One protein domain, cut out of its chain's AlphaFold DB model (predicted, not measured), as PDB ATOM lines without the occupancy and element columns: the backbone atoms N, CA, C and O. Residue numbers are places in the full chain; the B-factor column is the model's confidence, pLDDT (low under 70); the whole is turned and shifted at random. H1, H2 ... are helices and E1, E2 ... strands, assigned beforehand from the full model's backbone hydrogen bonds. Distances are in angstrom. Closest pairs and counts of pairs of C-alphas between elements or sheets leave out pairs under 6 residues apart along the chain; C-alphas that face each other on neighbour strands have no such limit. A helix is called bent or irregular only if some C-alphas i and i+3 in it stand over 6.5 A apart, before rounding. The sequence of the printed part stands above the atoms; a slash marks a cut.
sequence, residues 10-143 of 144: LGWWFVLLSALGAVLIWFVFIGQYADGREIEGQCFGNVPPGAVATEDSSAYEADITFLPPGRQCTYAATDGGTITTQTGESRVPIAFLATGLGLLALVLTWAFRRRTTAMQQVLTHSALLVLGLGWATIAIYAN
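Overview. This is residues 10 to 143 of the 144 residues of an uncharacterized protein of Microbacterium sp. MYb62 (UniProt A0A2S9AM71). This is a long rod: helices H1, H3 and H4 stand side by side as an up-and-down bundle, and a small three-stranded sheet, E1 E2 E3, extends it at one end, where short H2 also lies. The printed part has 134 residues with four named helices and three named strands, in the order H1 H2 E1 E2 E3 H3 H4. The sheet's order is E1 - E2 - E3, all antiparallel, and the class is mostly helix. The whole is loose, with a radius of gyration of the C-alphas of 19.6 A and spans of 66 by 20 by 19 A.

Arrangement. Start with H1, residues 10 to 37; it touches H3, residues 89 to 111, opposite ways at a shallow tilt of 24 degrees, the closest C-alphas being Gly 21 and Ala 98, 3.9 A. H1 touches H4, residues 118 to 143, the same way at 16 degrees, a shallow tilt, closest at C-alphas 22 and 131, 4.5 A. H3 and H4 form a helical hairpin, closest at C-alphas 102 and 128, 6.0 A; H4 touches H3 with residues 121 to 131 alone. Next look at E1, residues 60 to 65, E2, residues 70 to 77, and E3, residues 81 to 86, a meander, each strand the antiparallel neighbour of the one before. In the hairpin E1 and E2, N 61 and O 74 are 2.9 A apart, and in the hairpin E2 and E3, N 75 and O 83 are 2.8 A apart, both within hydrogen-bond range. H1 is on the sheet, over E2, in two layers, a helix on one face of a sheet; C-alphas 32 and 70 are the closest of H1 and E2, 4.8 A. H2, residues 41 to 45, and H4 only graze the sheet, and H3 only just does, with 5 pairs of C-alphas within 10 A. Every O i to N i+4 pair is within hydrogen-bond range in H1, H2 and H4, and 17 of 19 are in H3.

Along the chain. Find C-alpha 10 at (29.032, -45.443, 6.526); from there H1 runs 41.2 A to C-alpha 37. E2 spans 21.9 A. H3 runs 33.9 A and is only just irregular: C-alphas 90 and 93 are 6.6 A apart. H4 runs 37.5 A to C-alpha 143 at (16.536, -8.691, -2.584).

Size, cuts and confidence. The two C-alphas farthest apart are those of Asp 79 and Arg 114, 66.7 A. The printed part has no cut, and the link H2 to E1, 14 residues, is long. Look for pLDDT under 70 at residues 38 to 42, 44 to 45 and 53 to 59 of this model.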
ATOM      1  N   LEU A  10      30.413 -45.924   6.598       84.62
ATOM      2  CA  LEU A  10      29.032 -45.443   6.526       84.62
ATOM      3  C   LEU A  10      28.916 -43.943   6.842       84.62
ATOM      4  O   LEU A  10      28.284 -43.206   6.096       84.62
ATOM      5  N   GLY A  11      29.560 -43.473   7.915       86.38
ATOM      6  CA  GLY A  11      29.505 -42.056   8.288       86.38
ATOM      7  C   GLY A  11      30.161 -41.133   7.259       86.38
ATOM      8  O   GLY A  11      29.705 -40.011   7.065       86.38
ATOM      9  N   TRP A  12      31.179 -41.613   6.537       91.75
ATOM     10  CA  TRP A  12      31.794 -40.851   5.448       91.75
ATOM     11  C   TRP A  12      30.861 -40.676   4.250       91.75
ATOM     12  O   TRP A  12      30.885 -39.617   3.631       91.75
ATOM     13  N   TRP A  13      29.983 -41.643   3.970       92.75
ATOM     14  CA  TRP A  13      28.947 -41.468   2.951       92.75
ATOM     15  C   TRP A  13      27.972 -40.344   3.299       92.75
ATOM     16  O   TRP A  13      27.586 -39.586   2.416       92.75
ATOM     17  N   PHE A  14      27.614 -40.183   4.574       93.44
ATOM     18  CA  PHE A  14      26.739 -39.083   4.997       93.44
ATOM     19  C   PHE A  14      27.425 -37.729   4.828       93.44
ATOM     20  O   PHE A  14      26.818 -36.793   4.310       93.44
ATOM     21  N   VAL A  15      28.709 -37.639   5.195       93.44
ATOM     22  CA  VAL A  15      29.523 -36.439   4.957       93.44
ATOM     23  C   VAL A  15      29.570 -36.117   3.461       93.44
ATOM     24  O   VAL A  15      29.262 -34.990   3.086       93.44
ATOM     25  N   LEU A  16      29.863 -37.100   2.605       94.94
ATOM     26  CA  LEU A  16      29.910 -36.916   1.151       94.94
ATOM     27  C   LEU A  16      28.571 -36.445   0.571       94.94
ATOM     28  O   LEU A  16      28.559 -35.507  -0.217       94.94
ATOM     29  N   LEU A  17      27.448 -37.038   0.990       94.69
ATOM     30  CA  LEU A  17      26.111 -36.610   0.563       94.69
ATOM     31  C   LEU A  17      25.837 -35.151   0.954       94.69
ATOM     32  O   LEU A  17      25.406 -34.361   0.116       94.69
ATOM     33  N   SER A  18      26.138 -34.772   2.201       95.31
ATOM     34  CA  SER A  18      25.957 -33.390   2.663       95.31
ATOM     35  C   SER A  18      26.884 -32.401   1.951       95.31
ATOM     36  O   SER A  18      26.452 -31.305   1.599       95.31
ATOM     37  N   ALA A  19      28.132 -32.793   1.684       96.06
ATOM     38  CA  ALA A  19      29.098 -31.975   0.963       96.06
ATOM     39  C   ALA A  19      28.683 -31.782  -0.499       96.06
ATOM     40  O   ALA A  19      28.770 -30.671  -1.011       96.06
ATOM     41  N   LEU A  20      28.172 -32.827  -1.156       97.12
ATOM     42  CA  LEU A  20      27.634 -32.727  -2.510       97.12
ATOM     43  C   LEU A  20      26.440 -31.769  -2.559       97.12
ATOM     44  O   LEU A  20      26.393 -30.907  -3.430       97.12
ATOM     45  N   GLY A  21      25.518 -31.866  -1.594       94.62
ATOM     46  CA  GLY A  21      24.414 -30.914  -1.467       94.62
ATOM     47  C   GLY A  21      24.905 -29.472  -1.308       94.62
ATOM     48  O   GLY A  21      24.447 -28.580  -2.016       94.62
ATOM     49  N   ALA A  22      25.895 -29.245  -0.441       95.50
ATOM     50  CA  ALA A  22      26.503 -27.930  -0.263       95.50
ATOM     51  C   ALA A  22      27.144 -27.406  -1.564       95.50
ATOM     52  O   ALA A  22      26.890 -26.276  -1.967       95.50
ATOM     53  N   VAL A  23      27.925 -28.223  -2.272       96.94
ATOM     54  CA  VAL A  23      28.554 -27.817  -3.541       96.94
ATOM     55  C   VAL A  23      27.505 -27.452  -4.593       96.94
ATOM     56  O   VAL A  23      27.649 -26.441  -5.275       96.94
ATOM     57  N   LEU A  24      26.429 -28.234  -4.705       96.94
ATOM     58  CA  LEU A  24      25.375 -27.982  -5.685       96.94
ATOM     59  C   LEU A  24      24.627 -26.670  -5.426       96.94
ATOM     60  O   LEU A  24      24.344 -25.953  -6.382       96.94
ATOM     61  N   ILE A  25      24.340 -26.309  -4.169       96.69
ATOM     62  CA  ILE A  25      23.679 -25.021  -3.898       96.69
ATOM     63  C   ILE A  25      24.600 -23.834  -4.206       96.69
ATOM     64  O   ILE A  25      24.146 -22.817  -4.723       96.69
ATOM     65  N   TRP A  26      25.908 -23.974  -3.976       95.50
ATOM     66  CA  TRP A  26      26.877 -22.946  -4.356       95.50
ATOM     67  C   TRP A  26      27.042 -22.839  -5.873       95.50
ATOM     68  O   TRP A  26      27.188 -21.736  -6.390       95.50
ATOM     69  N   PHE A  27      26.929 -23.949  -6.604       95.00
ATOM     70  CA  PHE A  27      26.853 -23.925  -8.064       95.00
ATOM     71  C   PHE A  27      25.613 -23.163  -8.561       95.00
ATOM     72  O   PHE A  27      25.716 -22.353  -9.481       95.00
ATOM     73  N   VAL A  28      24.455 -23.360  -7.918       93.94
ATOM     74  CA  VAL A  28      23.232 -22.591  -8.210       93.94
ATOM     75  C   VAL A  28      23.447 -21.096  -7.969       93.94
ATOM     76  O   VAL A  28      23.106 -20.294  -8.838       93.94
ATOM     77  N   PHE A  29      24.054 -20.726  -6.837       93.06
ATOM     78  CA  PHE A  29      24.372 -19.331  -6.533       93.06
ATOM     79  C   PHE A  29      25.326 -18.711  -7.562       93.06
ATOM     80  O   PHE A  29      25.059 -17.619  -8.048       93.06
ATOM     81  N   ILE A  30      26.401 -19.409  -7.948       91.31
ATOM     82  CA  ILE A  30      27.329 -18.933  -8.988       91.31
ATOM     83  C   ILE A  30      26.581 -18.679 -10.305       91.31
ATOM     84  O   ILE A  30      26.828 -17.669 -10.957       91.31
ATOM     85  N   GLY A  31      25.645 -19.558 -10.674       87.62
ATOM     86  CA  GLY A  31      24.798 -19.364 -11.851       87.62
ATOM     87  C   GLY A  31      23.922 -18.112 -11.758       87.62
ATOM     88  O   GLY A  31      23.894 -17.320 -12.693       87.62
ATOM     89  N   GLN A  32      23.243 -17.900 -10.627       88.44
ATOM     90  CA  GLN A  32      22.439 -16.692 -10.397       88.44
ATOM     91  C   GLN A  32      23.304 -15.422 -10.411       88.44
ATOM     92  O   GLN A  32      22.905 -14.405 -10.969       88.44
ATOM     93  N   TYR A  33      24.498 -15.485  -9.823       86.69
ATOM     94  CA  TYR A  33      25.449 -14.378  -9.795       86.69
ATOM     95  C   TYR A  33      25.958 -14.014 -11.194       86.69
ATOM     96  O   TYR A  33      26.066 -12.832 -11.518       86.69
ATOM     97  N   ALA A  34      26.258 -15.015 -12.027       83.69
ATOM     98  CA  ALA A  34      26.641 -14.799 -13.418       83.69
ATOM     99  C   ALA A  34      25.514 -14.093 -14.191       83.69
ATOM    100  O   ALA A  34      25.761 -13.056 -14.804       83.69
ATOM    101  N   ASP A  35      24.271 -14.570 -14.059       78.56
ATOM    102  CA  ASP A  35      23.104 -13.934 -14.686       78.56
ATOM    103  C   ASP A  35      22.876 -12.496 -14.201       78.56
ATOM    104  O   ASP A  35      22.492 -11.630 -14.983       78.56
ATOM    105  N   GLY A  36      23.083 -12.233 -12.908       71.88
ATOM    106  CA  GLY A  36      22.905 -10.900 -12.330       71.88
ATOM    107  C   GLY A  36      24.001  -9.906 -12.727       71.88
ATOM    108  O   GLY A  36      23.748  -8.704 -12.775       71.88
ATOM    109  N   ARG A  37      25.215 -10.381 -13.039       73.50
ATOM    110  CA  ARG A  37      26.338  -9.556 -13.522       73.50
ATOM    111  C   ARG A  37      26.270  -9.289 -15.023       73.50
ATOM    112  O   ARG A  37      26.623  -8.194 -15.452       73.50
ATOM    113  N   GLU A  38      25.818 -10.256 -15.815       67.62
ATOM    114  CA  GLU A  38      25.616 -10.109 -17.259       67.62
ATOM    115  C   GLU A  38      24.263  -9.442 -17.552       67.62
ATOM    116  O   GLU A  38      23.404 -10.023 -18.214       67.62
ATOM    117  N   ILE A  39      24.071  -8.211 -17.050       55.88
ATOM    118  CA  ILE A  39      22.805  -7.455 -17.117       55.88
ATOM    119  C   ILE A  39      22.217  -7.399 -18.539       55.88
ATOM    120  O   ILE A  39      21.000  -7.309 -18.711       55.88
ATOM    121  N   GLU A  40      23.082  -7.512 -19.544       55.56
ATOM    122  CA  GLU A  40      22.735  -7.467 -20.956       55.56
ATOM    123  C   GLU A  40      22.660  -8.867 -21.589       55.56
ATOM    124  O   GLU A  40      21.666  -9.193 -22.223       55.56
ATOM    125  N   GLY A  41      23.622  -9.761 -21.351       59.75
ATOM    126  CA  GLY A  41      23.772 -10.997 -22.135       59.75
ATOM    127  C   GLY A  41      22.573 -11.955 -22.110       59.75
ATOM    128  O   GLY A  41      22.155 -12.448 -23.157       59.75
ATOM    129  N   GLN A  42      21.991 -12.217 -20.936       65.88
ATOM    130  CA  GLN A  42      20.916 -13.214 -20.801       65.88
ATOM    131  C   GLN A  42      19.541 -12.686 -21.231       65.88
ATOM    132  O   GLN A  42      18.786 -13.435 -21.851       65.88
ATOM    133  N   CYS A  43      19.210 -11.424 -20.937       71.75
ATOM    134  CA  CYS A  43      17.952 -10.835 -21.406       71.75
ATOM    135  C   CYS A  43      18.036 -10.524 -22.918       71.75
ATOM    136  O   CYS A  43      17.144 -10.919 -23.664       71.75
ATOM    137  N   PHE A  44      19.149  -9.976 -23.427       69.94
ATOM    138  CA  PHE A  44      19.335  -9.808 -24.879       69.94
ATOM    139  C   PHE A  44      19.379 -11.140 -25.642       69.94
ATOM    140  O   PHE A  44      18.874 -11.232 -26.759       69.94
ATOM    141  N   GLY A  45      19.966 -12.188 -25.059       69.94
ATOM    142  CA  GLY A  45      20.048 -13.506 -25.694       69.94
ATOM    143  C   GLY A  45      18.714 -14.257 -25.761       69.94
ATOM    144  O   GLY A  45      18.560 -15.137 -26.604       69.94
ATOM    145  N   ASN A  46      17.749 -13.911 -24.900       70.62
ATOM    146  CA  ASN A  46      16.456 -14.592 -24.775       70.62
ATOM    147  C   ASN A  46      15.265 -13.656 -25.049       70.62
ATOM    148  O   ASN A  46      14.215 -13.785 -24.411       70.62
ATOM    149  N   VAL A  47      15.415 -12.711 -25.981       77.94
ATOM    150  CA  VAL A  47      14.322 -11.812 -26.372       77.94
ATOM    151  C   VAL A  47      13.195 -12.622 -27.034       77.94
ATOM    152  O   VAL A  47      13.426 -13.286 -28.050       77.94
ATOM    153  N   PRO A  48      11.967 -12.595 -26.488       78.38
ATOM    154  CA  PRO A  48      10.852 -13.347 -27.044       78.38
ATOM    155  C   PRO A  48      10.322 -12.706 -28.343       78.38
ATOM    156  O   PRO A  48      10.415 -11.488 -28.525       78.38
ATOM    157  N   PRO A  49       9.709 -13.492 -29.250       77.50
ATOM    158  CA  PRO A  49       9.054 -12.947 -30.437       77.50
ATOM    159  C   PRO A  49       7.977 -11.926 -30.049       77.50
ATOM    160  O   PRO A  49       7.146 -12.207 -29.189       77.50
ATOM    161  N   GLY A  50       7.974 -10.757 -30.694       74.88
ATOM    162  CA  GLY A  50       7.016  -9.682 -30.405       74.88
ATOM    163  C   GLY A  50       7.468  -8.684 -29.334       74.88
ATOM    164  O   GLY A  50       6.765  -7.705 -29.099       74.88
ATOM    165  N   ALA A  51       8.640  -8.875 -28.723       79.06
ATOM    166  CA  ALA A  51       9.266  -7.847 -27.897       79.06
ATOM    167  C   ALA A  51       9.908  -6.747 -28.758       79.06
ATOM    168  O   ALA A  51      10.444  -6.999 -29.840       79.06
ATOM    169  N   VAL A  52       9.879  -5.517 -28.252       76.19
ATOM    170  CA  VAL A  52      10.612  -4.382 -28.805       76.19
ATOM    171  C   VAL A  52      12.085  -4.558 -28.438       76.19
ATOM    172  O   VAL A  52      12.507  -4.232 -27.334       76.19
ATOM    173  N   ALA A  53      12.863  -5.117 -29.363       65.00
ATOM    174  CA  ALA A  53      14.309  -5.237 -29.224       65.00
ATOM    175  C   ALA A  53      14.982  -3.970 -29.771       65.00
ATOM    176  O   ALA A  53      14.976  -3.744 -30.983       65.00
ATOM    177  N   THR A  54      15.562  -3.145 -28.905       64.12
ATOM    178  CA  THR A  54      16.537  -2.119 -29.307       64.12
ATOM    179  C   THR A  54      17.896  -2.476 -28.712       64.12
ATOM    180  O   THR A  54      17.963  -3.227 -27.744       64.12
ATOM    181  N   GLU A  55      18.992  -1.968 -29.283       61.91
ATOM    182  CA  GLU A  55      20.347  -2.172 -28.732       61.91
ATOM    183  C   GLU A  55      20.561  -1.466 -27.376       61.91
ATOM    184  O   GLU A  55      21.613  -1.617 -26.762       61.91
ATOM    185  N   ASP A  56      19.562  -0.729 -26.882       61.53
ATOM    186  CA  ASP A  56      19.610  -0.040 -25.598       61.53
ATOM    187  C   ASP A  56      19.058  -0.921 -24.471       61.53
ATOM    188  O   ASP A  56      17.908  -1.363 -24.498       61.53
ATOM    189  N   SER A  57      19.833  -1.066 -23.396       59.62
ATOM    190  CA  SER A  57      19.430  -1.751 -22.157       59.62
ATOM    191  C   SER A  57      18.233  -1.105 -21.437       59.62
ATOM    192  O   SER A  57      17.708  -1.676 -20.489       59.62
ATOM    193  N   SER A  58      17.762   0.058 -21.903       63.12
ATOM    194  CA  SER A  58      16.533   0.709 -21.426       63.12
ATOM    195  C   SER A  58      15.239   0.100 -21.985       63.12
ATOM    196  O   SER A  58      14.154   0.454 -21.527       63.12
ATOM    197  N   ALA A  59      15.328  -0.811 -22.961       65.56
ATOM    198  CA  ALA A  59      14.161  -1.431 -23.595       65.56
ATOM    199  C   ALA A  59      13.495  -2.538 -22.766       65.56
ATOM    200  O   ALA A  59      12.411  -3.009 -23.129       65.56
ATOM    201  N   TYR A  60      14.123  -2.964 -21.671       70.81
ATOM    202  CA  TYR A  60      13.590  -3.992 -20.791       70.81
ATOM    203  C   TYR A  60      13.945  -3.725 -19.327       70.81
ATOM    204  O   TYR A  60      14.993  -3.175 -19.000       70.81
ATOM    205  N   GLU A  61      13.055  -4.140 -18.436       80.44
ATOM    206  CA  GLU A  61      13.285  -4.183 -16.995       80.44
ATOM    207  C   GLU A  61      13.783  -5.581 -16.628       80.44
ATOM    208  O   GLU A  61      13.341  -6.573 -17.209       80.44
ATOM    209  N   ALA A  62      14.741  -5.684 -15.709       83.25
ATOM    210  CA  ALA A  62      15.295  -6.974 -15.328       83.25
ATOM    211  C   ALA A  62      15.541  -7.051 -13.822       83.25
ATOM    212  O   ALA A  62      16.468  -6.430 -13.299       83.25
ATOM    213  N   ASP A  63      14.776  -7.901 -13.147       85.56
ATOM    214  CA  ASP A  63      14.855  -8.100 -11.702       85.56
ATOM    215  C   ASP A  63      15.501  -9.439 -11.371       85.56
ATOM    216  O   ASP A  63      15.259 -10.447 -12.036       85.56
ATOM    217  N   ILE A  64      16.351  -9.468 -10.345       87.75
ATOM    218  CA  ILE A  64      16.947 -10.714  -9.854       87.75
ATOM    219  C   ILE A  64      15.905 -11.442  -9.010       87.75
ATOM    220  O   ILE A  64      15.325 -10.879  -8.087       87.75
ATOM    221  N   THR A  65      15.679 -12.718  -9.301       87.81
ATOM    222  CA  THR A  65      14.656 -13.516  -8.623       87.81
ATOM    223  C   THR A  65      15.281 -14.540  -7.693       87.81
ATOM    224  O   THR A  65      16.294 -15.168  -8.008       87.81
ATOM    225  N   PHE A  66      14.647 -14.743  -6.536       87.75
ATOM    226  CA  PHE A  66      15.048 -15.774  -5.579       87.75
ATOM    227  C   PHE A  66      14.699 -17.180  -6.078       87.75
ATOM    228  O   PHE A  66      15.518 -18.098  -6.003       87.75
ATOM    229  N   LEU A  67      13.477 -17.349  -6.590       88.19
ATOM    230  CA  LEU A  67      12.992 -18.612  -7.128       88.19
ATOM    231  C   LEU A  67      12.132 -18.345  -8.377       88.19
ATOM    232  O   LEU A  67      11.078 -17.726  -8.240       88.19
ATOM    233  N   PRO A  68      12.545 -18.825  -9.562       87.81
ATOM    234  CA  PRO A  68      13.788 -19.552  -9.828       87.81
ATOM    235  C   PRO A  68      15.046 -18.668  -9.638       87.81
ATOM    236  O   PRO A  68      14.953 -17.451  -9.806       87.81
ATOM    237  N   PRO A  69      16.215 -19.242  -9.276       86.25
ATOM    238  CA  PRO A  69      17.447 -18.475  -9.073       86.25
ATOM    239  C   PRO A  69      17.989 -17.982 -10.421       86.25
ATOM    240  O   PRO A  69      18.639 -18.735 -11.154       86.25
ATOM    241  N   GLY A  70      17.705 -16.729 -10.759       85.12
ATOM    242  CA  GLY A  70      17.989 -16.138 -12.066       85.12
ATOM    243  C   GLY A  70      17.451 -14.714 -12.136       85.12
ATOM    244  O   GLY A  70      17.615 -13.954 -11.180       85.12
ATOM    245  N   ARG A  71      16.818 -14.360 -13.256       85.00
ATOM    246  CA  ARG A  71      16.201 -13.051 -13.469       85.00
ATOM    247  C   ARG A  71      14.856 -13.152 -14.168       85.00
ATOM    248  O   ARG A  71      14.650 -14.018 -15.015       85.00
ATOM    249  N   GLN A  72      13.988 -12.210 -13.849       87.19
ATOM    250  CA  GLN A  72      12.777 -11.930 -14.596       87.19
ATOM    251  C   GLN A  72      13.060 -10.749 -15.525       87.19
ATOM    252  O   GLN A  72      13.358  -9.659 -15.047       87.19
ATOM    253  N   CYS A  73      13.006 -10.969 -16.838       86.31
ATOM    254  CA  CYS A  73      13.163  -9.925 -17.850       86.31
ATOM    255  C   CYS A  73      11.773  -9.523 -18.371       86.31
ATOM    256  O   CYS A  73      11.026 -10.375 -18.856       86.31
ATOM    257  N   THR A  74      11.434  -8.241 -18.309       87.12
ATOM    258  CA  THR A  74      10.168  -7.678 -18.793       87.12
ATOM    259  C   THR A  74      10.446  -6.753 -19.972       87.12
ATOM    260  O   THR A  74      11.121  -5.741 -19.825       87.12
ATOM    261  N   TYR A  75       9.911  -7.085 -21.143       85.69
ATOM    262  CA  TYR A  75      10.074  -6.335 -22.391       85.69
ATOM    263  C   TYR A  75       8.789  -5.599 -22.745       85.69
ATOM    264  O   TYR A  75       7.697  -6.126 -22.524       85.69
ATOM    265  N   ALA A  76       8.897  -4.438 -23.386       85.00
ATOM    266  CA  ALA A  76       7.755  -3.844 -24.073       85.00
ATOM    267  C   ALA A  76       7.363  -4.705 -25.288       85.00
ATOM    268  O   ALA A  76       8.227  -5.170 -26.031       85.00
ATOM    269  N   ALA A  77       6.069  -4.921 -25.499       85.62
ATOM    270  CA  ALA A  77       5.536  -5.653 -26.641       85.62
ATOM    271  C   ALA A  77       5.219  -4.699 -27.803       85.62
ATOM    272  O   ALA A  77       4.780  -3.565 -27.584       85.62
ATOM    273  N   THR A  78       5.417  -5.147 -29.043       84.19
ATOM    274  CA  THR A  78       5.185  -4.334 -30.251       84.19
ATOM    275  C   THR A  78       3.715  -3.969 -30.473       84.19
ATOM    276  O   THR A  78       3.427  -2.999 -31.170       84.19
ATOM    277  N   ASP A  79       2.787  -4.710 -29.872       85.19
ATOM    278  CA  ASP A  79       1.336  -4.519 -29.938       85.19
ATOM    279  C   ASP A  79       0.769  -3.637 -28.808       85.19
ATOM    280  O   ASP A  79      -0.439  -3.404 -28.761       85.19
ATOM    281  N   GLY A  80       1.622  -3.085 -27.939       75.31
ATOM    282  CA  GLY A  80       1.200  -2.225 -26.831       75.31
ATOM    283  C   GLY A  80       0.870  -3.025 -25.571       75.31
ATOM    284  O   GLY A  80      -0.271  -3.062 -25.117       75.31
ATOM    285  N   GLY A  81       1.898  -3.638 -24.989       84.88
ATOM    286  CA  GLY A  81       1.825  -4.425 -23.757       84.88
ATOM    287  C   GLY A  81       3.220  -4.747 -23.219       84.88
ATOM    288  O   GLY A  81       4.193  -4.084 -23.581       84.88
ATOM    289  N   THR A  82       3.328  -5.775 -22.375       86.38
ATOM    290  CA  THR A  82       4.613  -6.269 -21.854       86.38
ATOM    291  C   THR A  82       4.716  -7.785 -21.967       86.38
ATOM    292  O   THR A  82       3.744  -8.488 -21.694       86.38
ATOM    293  N   ILE A  83       5.901  -8.297 -22.301       86.75
ATOM    294  CA  ILE A  83       6.215  -9.730 -22.317       86.75
ATOM    295  C   ILE A  83       7.243 -10.007 -21.224       86.75
ATOM    296  O   ILE A  83       8.276  -9.351 -21.171       86.75
ATOM    297  N   THR A  84       6.985 -10.995 -20.372       87.56
ATOM    298  CA  THR A  84       7.898 -11.389 -19.290       87.56
ATOM    299  C   THR A  84       8.523 -12.746 -19.576       87.56
ATOM    300  O   THR A  84       7.802 -13.700 -19.874       87.56
ATOM    301  N   THR A  85       9.839 -12.865 -19.428       86.81
ATOM    302  CA  THR A  85      10.561 -14.140 -19.479       86.81
ATOM    303  C   THR A  85      11.343 -14.361 -18.194       86.81
ATOM    304  O   THR A  85      11.802 -13.419 -17.552       86.81
ATOM    305  N   GLN A  86      11.475 -15.624 -17.798       86.62
ATOM    306  CA  GLN A  86      12.153 -16.018 -16.573       86.62
ATOM    307  C   GLN A  86      13.383 -16.859 -16.913       86.62
ATOM    308  O   GLN A  86      13.284 -17.863 -17.618       86.62
ATOM    309  N   THR A  87      14.541 -16.473 -16.387       84.06
ATOM    310  CA  THR A  87      15.776 -17.253 -16.485       84.06
ATOM    311  C   THR A  87      16.011 -18.069 -15.214       84.06
ATOM    312  O   THR A  87      15.373 -17.867 -14.176       84.06
ATOM    313  N   GLY A  88      16.934 -19.030 -15.289       83.31
ATOM    314  CA  GLY A  88      17.346 -19.820 -14.126       83.31
ATOM    315  C   GLY A  88      16.433 -20.998 -13.771       83.31
ATOM    316  O   GLY A  88      16.699 -21.687 -12.786       83.31
ATOM    317  N   GLU A  89      15.405 -21.300 -14.574       86.94
ATOM    318  CA  GLU A  89      14.504 -22.442 -14.332       86.94
ATOM    319  C   GLU A  89      15.250 -23.780 -14.237       86.94
ATOM    320  O   GLU A  89      14.955 -24.611 -13.377       86.94
ATOM    321  N   SER A  90      16.295 -23.964 -15.048       88.06
ATOM    322  CA  SER A  90      17.141 -25.163 -15.029       88.06
ATOM    323  C   SER A  90      17.880 -25.378 -13.699       88.06
ATOM    324  O   SER A  90      18.289 -26.499 -13.394       88.06
ATOM    325  N   ARG A  91      18.027 -24.334 -12.872       90.81
ATOM    326  CA  ARG A  91      18.715 -24.391 -11.570       90.81
ATOM    327  C   ARG A  91      17.791 -24.790 -10.427       90.81
ATOM    328  O   ARG A  91      18.273 -25.274  -9.405       90.81
ATOM    329  N   VAL A  92      16.478 -24.654 -10.604       92.88
ATOM    330  CA  VAL A  92      15.467 -25.067  -9.620       92.88
ATOM    331  C   VAL A  92      15.614 -26.539  -9.218       92.88
ATOM    332  O   VAL A  92      15.787 -26.799  -8.024       92.88
ATOM    333  N   PRO A  93      15.615 -27.522 -10.146       95.50
ATOM    334  CA  PRO A  93      15.755 -28.926  -9.760       95.50
ATOM    335  C   PRO A  93      17.092 -29.208  -9.063       95.50
ATOM    336  O   PRO A  93      17.139 -30.037  -8.156       95.50
ATOM    337  N   ILE A  94      18.162 -28.489  -9.422       94.62
ATOM    338  CA  ILE A  94      19.480 -28.616  -8.783       94.62
ATOM    339  C   ILE A  94      19.424 -28.125  -7.330       94.62
ATOM    340  O   ILE A  94      19.911 -28.817  -6.441       94.62
ATOM    341  N   ALA A  95      18.794 -26.976  -7.069       93.38
ATOM    342  CA  ALA A  95      18.645 -26.417  -5.723       93.38
ATOM    343  C   ALA A  95      17.807 -27.327  -4.803       93.38
ATOM    344  O   ALA A  95      18.146 -27.540  -3.632       93.38
ATOM    345  N   PHE A  96      16.741 -27.927  -5.340       95.06
ATOM    346  CA  PHE A  96      15.943 -28.911  -4.608       95.06
ATOM    347  C   PHE A  96      16.711 -30.207  -4.357       95.06
ATOM    348  O   PHE A  96      16.676 -30.724  -3.240       95.06
ATOM    349  N   LEU A  97      17.457 -30.709  -5.345       96.81
ATOM    350  CA  LEU A  97      18.295 -31.895  -5.179       96.81
ATOM    351  C   LEU A  97      19.403 -31.660  -4.144       96.81
ATOM    352  O   LEU A  97      19.611 -32.499  -3.270       96.81
ATOM    353  N   ALA A  98      20.052 -30.495  -4.177       95.62
ATOM    354  CA  ALA A  98      21.035 -30.068  -3.188       95.62
ATOM    355  C   ALA A  98      20.466 -30.129  -1.762       95.62
ATOM    356  O   ALA A  98      21.041 -30.762  -0.871       95.62
ATOM    357  N   THR A  99      19.290 -29.529  -1.575       95.88
ATOM    358  CA  THR A  99      18.576 -29.501  -0.292       95.88
ATOM    359  C   THR A  99      18.163 -30.905   0.150       95.88
ATOM    360  O   THR A  99      18.366 -31.275   1.306       95.88
ATOM    361  N   GLY A 100      17.656 -31.725  -0.775       96.81
ATOM    362  CA  GLY A 100      17.280 -33.113  -0.519       96.81
ATOM    363  C   GLY A 100      18.455 -33.969  -0.046       96.81
ATOM    364  O   GLY A 100      18.321 -34.704   0.932       96.81
ATOM    365  N   LEU A 101      19.627 -33.832  -0.675       96.62
ATOM    366  CA  LEU A 101      20.850 -34.529  -0.262       96.62
ATOM    367  C   LEU A 101      21.297 -34.122   1.147       96.62
ATOM    368  O   LEU A 101      21.646 -34.987   1.954       96.62
ATOM    369  N   GLY A 102      21.247 -32.824   1.461       94.38
ATOM    370  CA  GLY A 102      21.540 -32.318   2.801       94.38
ATOM    371  C   GLY A 102      20.594 -32.901   3.854       94.38
ATOM    372  O   GLY A 102      21.039 -33.505   4.832       94.38
ATOM    373  N   LEU A 103      19.282 -32.792   3.635       95.19
ATOM    374  CA  LEU A 103      18.278 -33.315   4.566       95.19
ATOM    375  C   LEU A 103      18.401 -34.829   4.756       95.19
ATOM    376  O   LEU A 103      18.354 -35.313   5.888       95.19
ATOM    377  N   LEU A 104      18.630 -35.577   3.676       96.25
ATOM    378  CA  LEU A 104      18.861 -37.015   3.751       96.25
ATOM    379  C   LEU A 104      20.098 -37.329   4.606       96.25
ATOM    380  O   LEU A 104      20.030 -38.182   5.492       96.25
ATOM    381  N   ALA A 105      21.209 -36.621   4.396       93.56
ATOM    382  CA  ALA A 105      22.421 -36.795   5.192       93.56
ATOM    383  C   ALA A 105      22.198 -36.477   6.681       93.56
ATOM    384  O   ALA A 105      22.711 -37.198   7.540       93.56
ATOM    385  N   LEU A 106      21.401 -35.451   7.000       93.50
ATOM    386  CA  LEU A 106      21.033 -35.113   8.375       93.50
ATOM    387  C   LEU A 106      20.227 -36.240   9.034       93.50
ATOM    388  O   LEU A 106      20.591 -36.717  10.112       93.50
ATOM    389  N   VAL A 107      19.168 -36.703   8.363       95.69
ATOM    390  CA  VAL A 107      18.294 -37.780   8.852       95.69
ATOM    391  C   VAL A 107      19.091 -39.064   9.066       95.69
ATOM    392  O   VAL A 107      18.977 -39.694  10.118       95.69
ATOM    393  N   LEU A 108      19.949 -39.433   8.111       93.31
ATOM    394  CA  LEU A 108      20.803 -40.615   8.219       93.31
ATOM    395  C   LEU A 108      21.817 -40.485   9.361       93.31
ATOM    396  O   LEU A 108      21.998 -41.426  10.134       93.31
ATOM    397  N   THR A 109      22.439 -39.318   9.523       92.19
ATOM    398  CA  THR A 109      23.394 -39.074  10.614       92.19
ATOM    399  C   THR A 109      22.719 -39.185  11.980       92.19
ATOM    400  O   THR A 109      23.297 -39.766  12.900       92.19
ATOM    401  N   TRP A 110      21.484 -38.698  12.108       92.06
ATOM    402  CA  TRP A 110      20.688 -38.824  13.328       92.06
ATOM    403  C   TRP A 110      20.256 -40.275  13.593       92.06
ATOM    404  O   TRP A 110      20.494 -40.804  14.683       92.06
ATOM    405  N   ALA A 111      19.703 -40.955  12.583       92.94
ATOM    406  CA  ALA A 111      19.256 -42.346  12.674       92.94
ATOM    407  C   ALA A 111      20.405 -43.304  13.030       92.94
ATOM    408  O   ALA A 111      20.248 -44.222  13.838       92.94
ATOM    409  N   PHE A 112      21.596 -43.057  12.483       91.12
ATOM    410  CA  PHE A 112      22.789 -43.869  12.701       91.12
ATOM    411  C   PHE A 112      23.797 -43.223  13.661       91.12
ATOM    412  O   PHE A 112      24.969 -43.592  13.645       91.12
ATOM    413  N   ARG A 113      23.361 -42.332  14.565       86.94
ATOM    414  CA  ARG A 113      24.249 -41.583  15.481       86.94
ATOM    415  C   ARG A 113      25.205 -42.440  16.316       86.94
ATOM    416  O   ARG A 113      26.299 -42.010  16.645       86.94
ATOM    417  N   ARG A 114      24.805 -43.672  16.664       86.38
ATOM    418  CA  ARG A 114      25.642 -44.625  17.426       86.38
ATOM    419  C   ARG A 114      26.736 -45.280  16.574       86.38
ATOM    420  O   ARG A 114      27.611 -45.946  17.114       86.38
ATOM    421  N   ARG A 115      26.648 -45.145  15.250       83.94
ATOM    422  CA  ARG A 115      27.584 -45.692  14.259       83.94
ATOM    423  C   ARG A 115      28.434 -44.606  13.592       83.94
ATOM    424  O   ARG A 115      29.298 -44.948  12.794       83.94
ATOM    425  N   THR A 116      28.212 -43.331  13.911       85.38
ATOM    426  CA  THR A 116      28.994 -42.200  13.400       85.38
ATOM    427  C   THR A 116      29.926 -41.657  14.478       85.38
ATOM    428  O   THR A 116      29.620 -41.698  15.668       85.38
ATOM    429  N   THR A 117      31.097 -41.170  14.074       90.31
ATOM    430  CA  THR A 117      32.035 -40.513  14.994       90.31
ATOM    431  C   THR A 117      31.621 -39.059  15.220       90.31
ATOM    432  O   THR A 117      30.949 -38.461  14.379       90.31
ATOM    433  N   ALA A 118      32.076 -38.453  16.322       90.44
ATOM    434  CA  ALA A 118      31.838 -37.031  16.591       90.44
ATOM    435  C   ALA A 118      32.313 -36.136  15.431       90.44
ATOM    436  O   ALA A 118      31.602 -35.227  15.020       90.44
ATOM    437  N   MET A 119      33.469 -36.449  14.833       92.69
ATOM    438  CA  MET A 119      33.994 -35.715  13.674       92.69
ATOM    439  C   MET A 119      33.063 -35.797  12.456       92.69
ATOM    440  O   MET A 119      32.820 -34.785  11.811       92.69
ATOM    441  N   GLN A 120      32.517 -36.979  12.150       92.44
ATOM    442  CA  GLN A 120      31.583 -37.145  11.030       92.44
ATOM    443  C   GLN A 120      30.298 -36.351  11.260       92.44
ATOM    444  O   GLN A 120      29.824 -35.683  10.348       92.44
ATOM    445  N   GLN A 121      29.776 -36.368  12.489       91.44
ATOM    446  CA  GLN A 121      28.611 -35.563  12.846       91.44
ATOM    447  C   GLN A 121      28.905 -34.074  12.656       91.44
ATOM    448  O   GLN A 121      28.147 -33.406  11.960       91.44
ATOM    449  N   VAL A 122      30.015 -33.565  13.200       94.38
ATOM    450  CA  VAL A 122      30.404 -32.154  13.044       94.38
ATOM    451  C   VAL A 122      30.515 -31.775  11.568       94.38
ATOM    452  O   VAL A 122      29.910 -30.792  11.161       94.38
ATOM    453  N   LEU A 123      31.200 -32.575  10.745       95.06
ATOM    454  CA  LEU A 123      31.351 -32.293   9.313       95.06
ATOM    455  C   LEU A 123      30.012 -32.252   8.568       95.06
ATOM    456  O   LEU A 123      29.805 -31.353   7.757       95.06
ATOM    457  N   THR A 124      29.092 -33.175   8.858       94.38
ATOM    458  CA  THR A 124      27.752 -33.150   8.261       94.38
ATOM    459  C   THR A 124      26.980 -31.893   8.666       94.38
ATOM    460  O   THR A 124      26.371 -31.257   7.810       94.38
ATOM    461  N   HIS A 125      27.034 -31.479   9.936       93.62
ATOM    462  CA  HIS A 125      26.368 -30.248  10.383       93.62
ATOM    463  C   HIS A 125      27.008 -28.998   9.768       93.62
ATOM    464  O   HIS A 125      26.289 -28.097   9.344       93.62
ATOM    465  N   SER A 126      28.336 -28.960   9.640       96.44
ATOM    466  CA  SER A 126      29.037 -27.874   8.951       96.44
ATOM    467  C   SER A 126      28.646 -27.792   7.475       96.44
ATOM    468  O   SER A 126      28.389 -26.703   6.976       96.44
ATOM    469  N   ALA A 127      28.539 -28.923   6.774       95.31
ATOM    470  CA  ALA A 127      28.086 -28.943   5.384       95.31
ATOM    471  C   ALA A 127      26.638 -28.443   5.242       95.31
ATOM    472  O   ALA A 127      26.325 -27.713   4.305       95.31
ATOM    473  N   LEU A 128      25.765 -28.767   6.200       93.75
ATOM    474  CA  LEU A 128      24.394 -28.247   6.239       93.75
ATOM    475  C   LEU A 128      24.342 -26.749   6.520       93.75
ATOM    476  O   LEU A 128      23.533 -26.049   5.917       93.75
ATOM    477  N   LEU A 129      25.223 -26.246   7.387       96.00
ATOM    478  CA  LEU A 129      25.375 -24.811   7.600       96.00
ATOM    479  C   LEU A 129      25.796 -24.120   6.297       96.00
ATOM    480  O   LEU A 129      25.182 -23.132   5.915       96.00
ATOM    481  N   VAL A 130      26.785 -24.664   5.583       96.81
ATOM    482  CA  VAL A 130      27.232 -24.139   4.280       96.81
ATOM    483  C   VAL A 130      26.107 -24.175   3.244       96.81
ATOM    484  O   VAL A 130      25.974 -23.239   2.458       96.81
ATOM    485  N   LEU A 131      25.272 -25.217   3.261       96.44
ATOM    486  CA  LEU A 131      24.092 -25.307   2.408       96.44
ATOM    487  C   LEU A 131      23.072 -24.206   2.736       96.44
ATOM    488  O   LEU A 131      22.577 -23.532   1.836       96.44
ATOM    489  N   GLY A 132      22.783 -24.000   4.023       95.88
ATOM    490  CA  GLY A 132      21.891 -22.937   4.490       95.88
ATOM    491  C   GLY A 132      22.416 -21.539   4.157       95.88
ATOM    492  O   GLY A 132      21.650 -20.685   3.720       95.88
ATOM    493  N   LEU A 133      23.730 -21.322   4.280       97.12
ATOM    494  CA  LEU A 133      24.388 -20.086   3.855       97.12
ATOM    495  C   LEU A 133      24.273 -19.870   2.343       97.12
ATOM    496  O   LEU A 133      24.076 -18.736   1.919       97.12
ATOM    497  N   GLY A 134      24.334 -20.931   1.534       95.50
ATOM    498  CA  GLY A 134      24.078 -20.847   0.094       95.50
ATOM    499  C   GLY A 134      22.683 -20.290  -0.206       95.50
ATOM    500  O   GLY A 134      22.558 -19.305  -0.929       95.50
ATOM    501  N   TRP A 135      21.643 -20.837   0.430       96.12
ATOM    502  CA  TRP A 135      20.273 -20.316   0.312       96.12
ATOM    503  C   TRP A 135      20.128 -18.877   0.809       96.12
ATOM    504  O   TRP A 135      19.496 -18.064   0.140       96.12
ATOM    505  N   ALA A 136      20.727 -18.548   1.956       95.94
ATOM    506  CA  ALA A 136      20.700 -17.189   2.487       95.94
ATOM    507  C   ALA A 136      21.369 -16.199   1.525       95.94
ATOM    508  O   ALA A 136      20.858 -15.104   1.322       95.94
ATOM    509  N   THR A 137      22.470 -16.596   0.886       94.75
ATOM    510  CA  THR A 137      23.180 -15.753  -0.084       94.75
ATOM    511  C   THR A 137      22.341 -15.537  -1.346       94.75
ATOM    512  O   THR A 137      22.225 -14.402  -1.793       94.75
ATOM    513  N   ILE A 138      21.688 -16.585  -1.868       93.62
ATOM    514  CA  ILE A 138      20.735 -16.482  -2.992       93.62
ATOM    515  C   ILE A 138      19.579 -15.531  -2.640       93.62
ATOM    516  O   ILE A 138      19.210 -14.676  -3.442       93.62
ATOM    517  N   ALA A 139      19.027 -15.642  -1.428       93.44
ATOM    518  CA  ALA A 139      17.948 -14.774  -0.960       93.44
ATOM    519  C   ALA A 139      18.392 -13.316  -0.825       93.44
ATOM    520  O   ALA A 139      17.696 -12.425  -1.297       93.44
ATOM    521  N   ILE A 140      19.543 -13.063  -0.203       93.81
ATOM    522  CA  ILE A 140      20.077 -11.706  -0.041       93.81
ATOM    523  C   ILE A 140      20.366 -11.088  -1.410       93.81
ATOM    524  O   ILE A 140      19.983  -9.951  -1.647       93.81
ATOM    525  N   TYR A 141      20.984 -11.847  -2.317       90.19
ATOM    526  CA  TYR A 141      21.326 -11.371  -3.655       90.19
ATOM    527  C   TYR A 141      20.098 -11.064  -4.522       90.19
ATOM    528  O   TYR A 141      20.156 -10.185  -5.368       90.19
ATOM    529  N   ALA A 142      18.980 -11.758  -4.306       87.75
ATOM    530  CA  ALA A 142      17.731 -11.473  -5.007       87.75
ATOM    531  C   ALA A 142      16.949 -10.267  -4.450       87.75
ATOM    532  O   ALA A 142      16.019  -9.812  -5.101       87.75
ATOM    533  N   ASN A 143      17.269  -9.781  -3.246       85.19
ATOM    534  CA  ASN A 143      16.536  -8.691  -2.584       85.19
ATOM    535  C   ASN A 143      17.367  -7.404  -2.412       85.19
ATOM    536  O   ASN A 143      16.880  -6.464  -1.781       85.19
TER     537      ASN A 143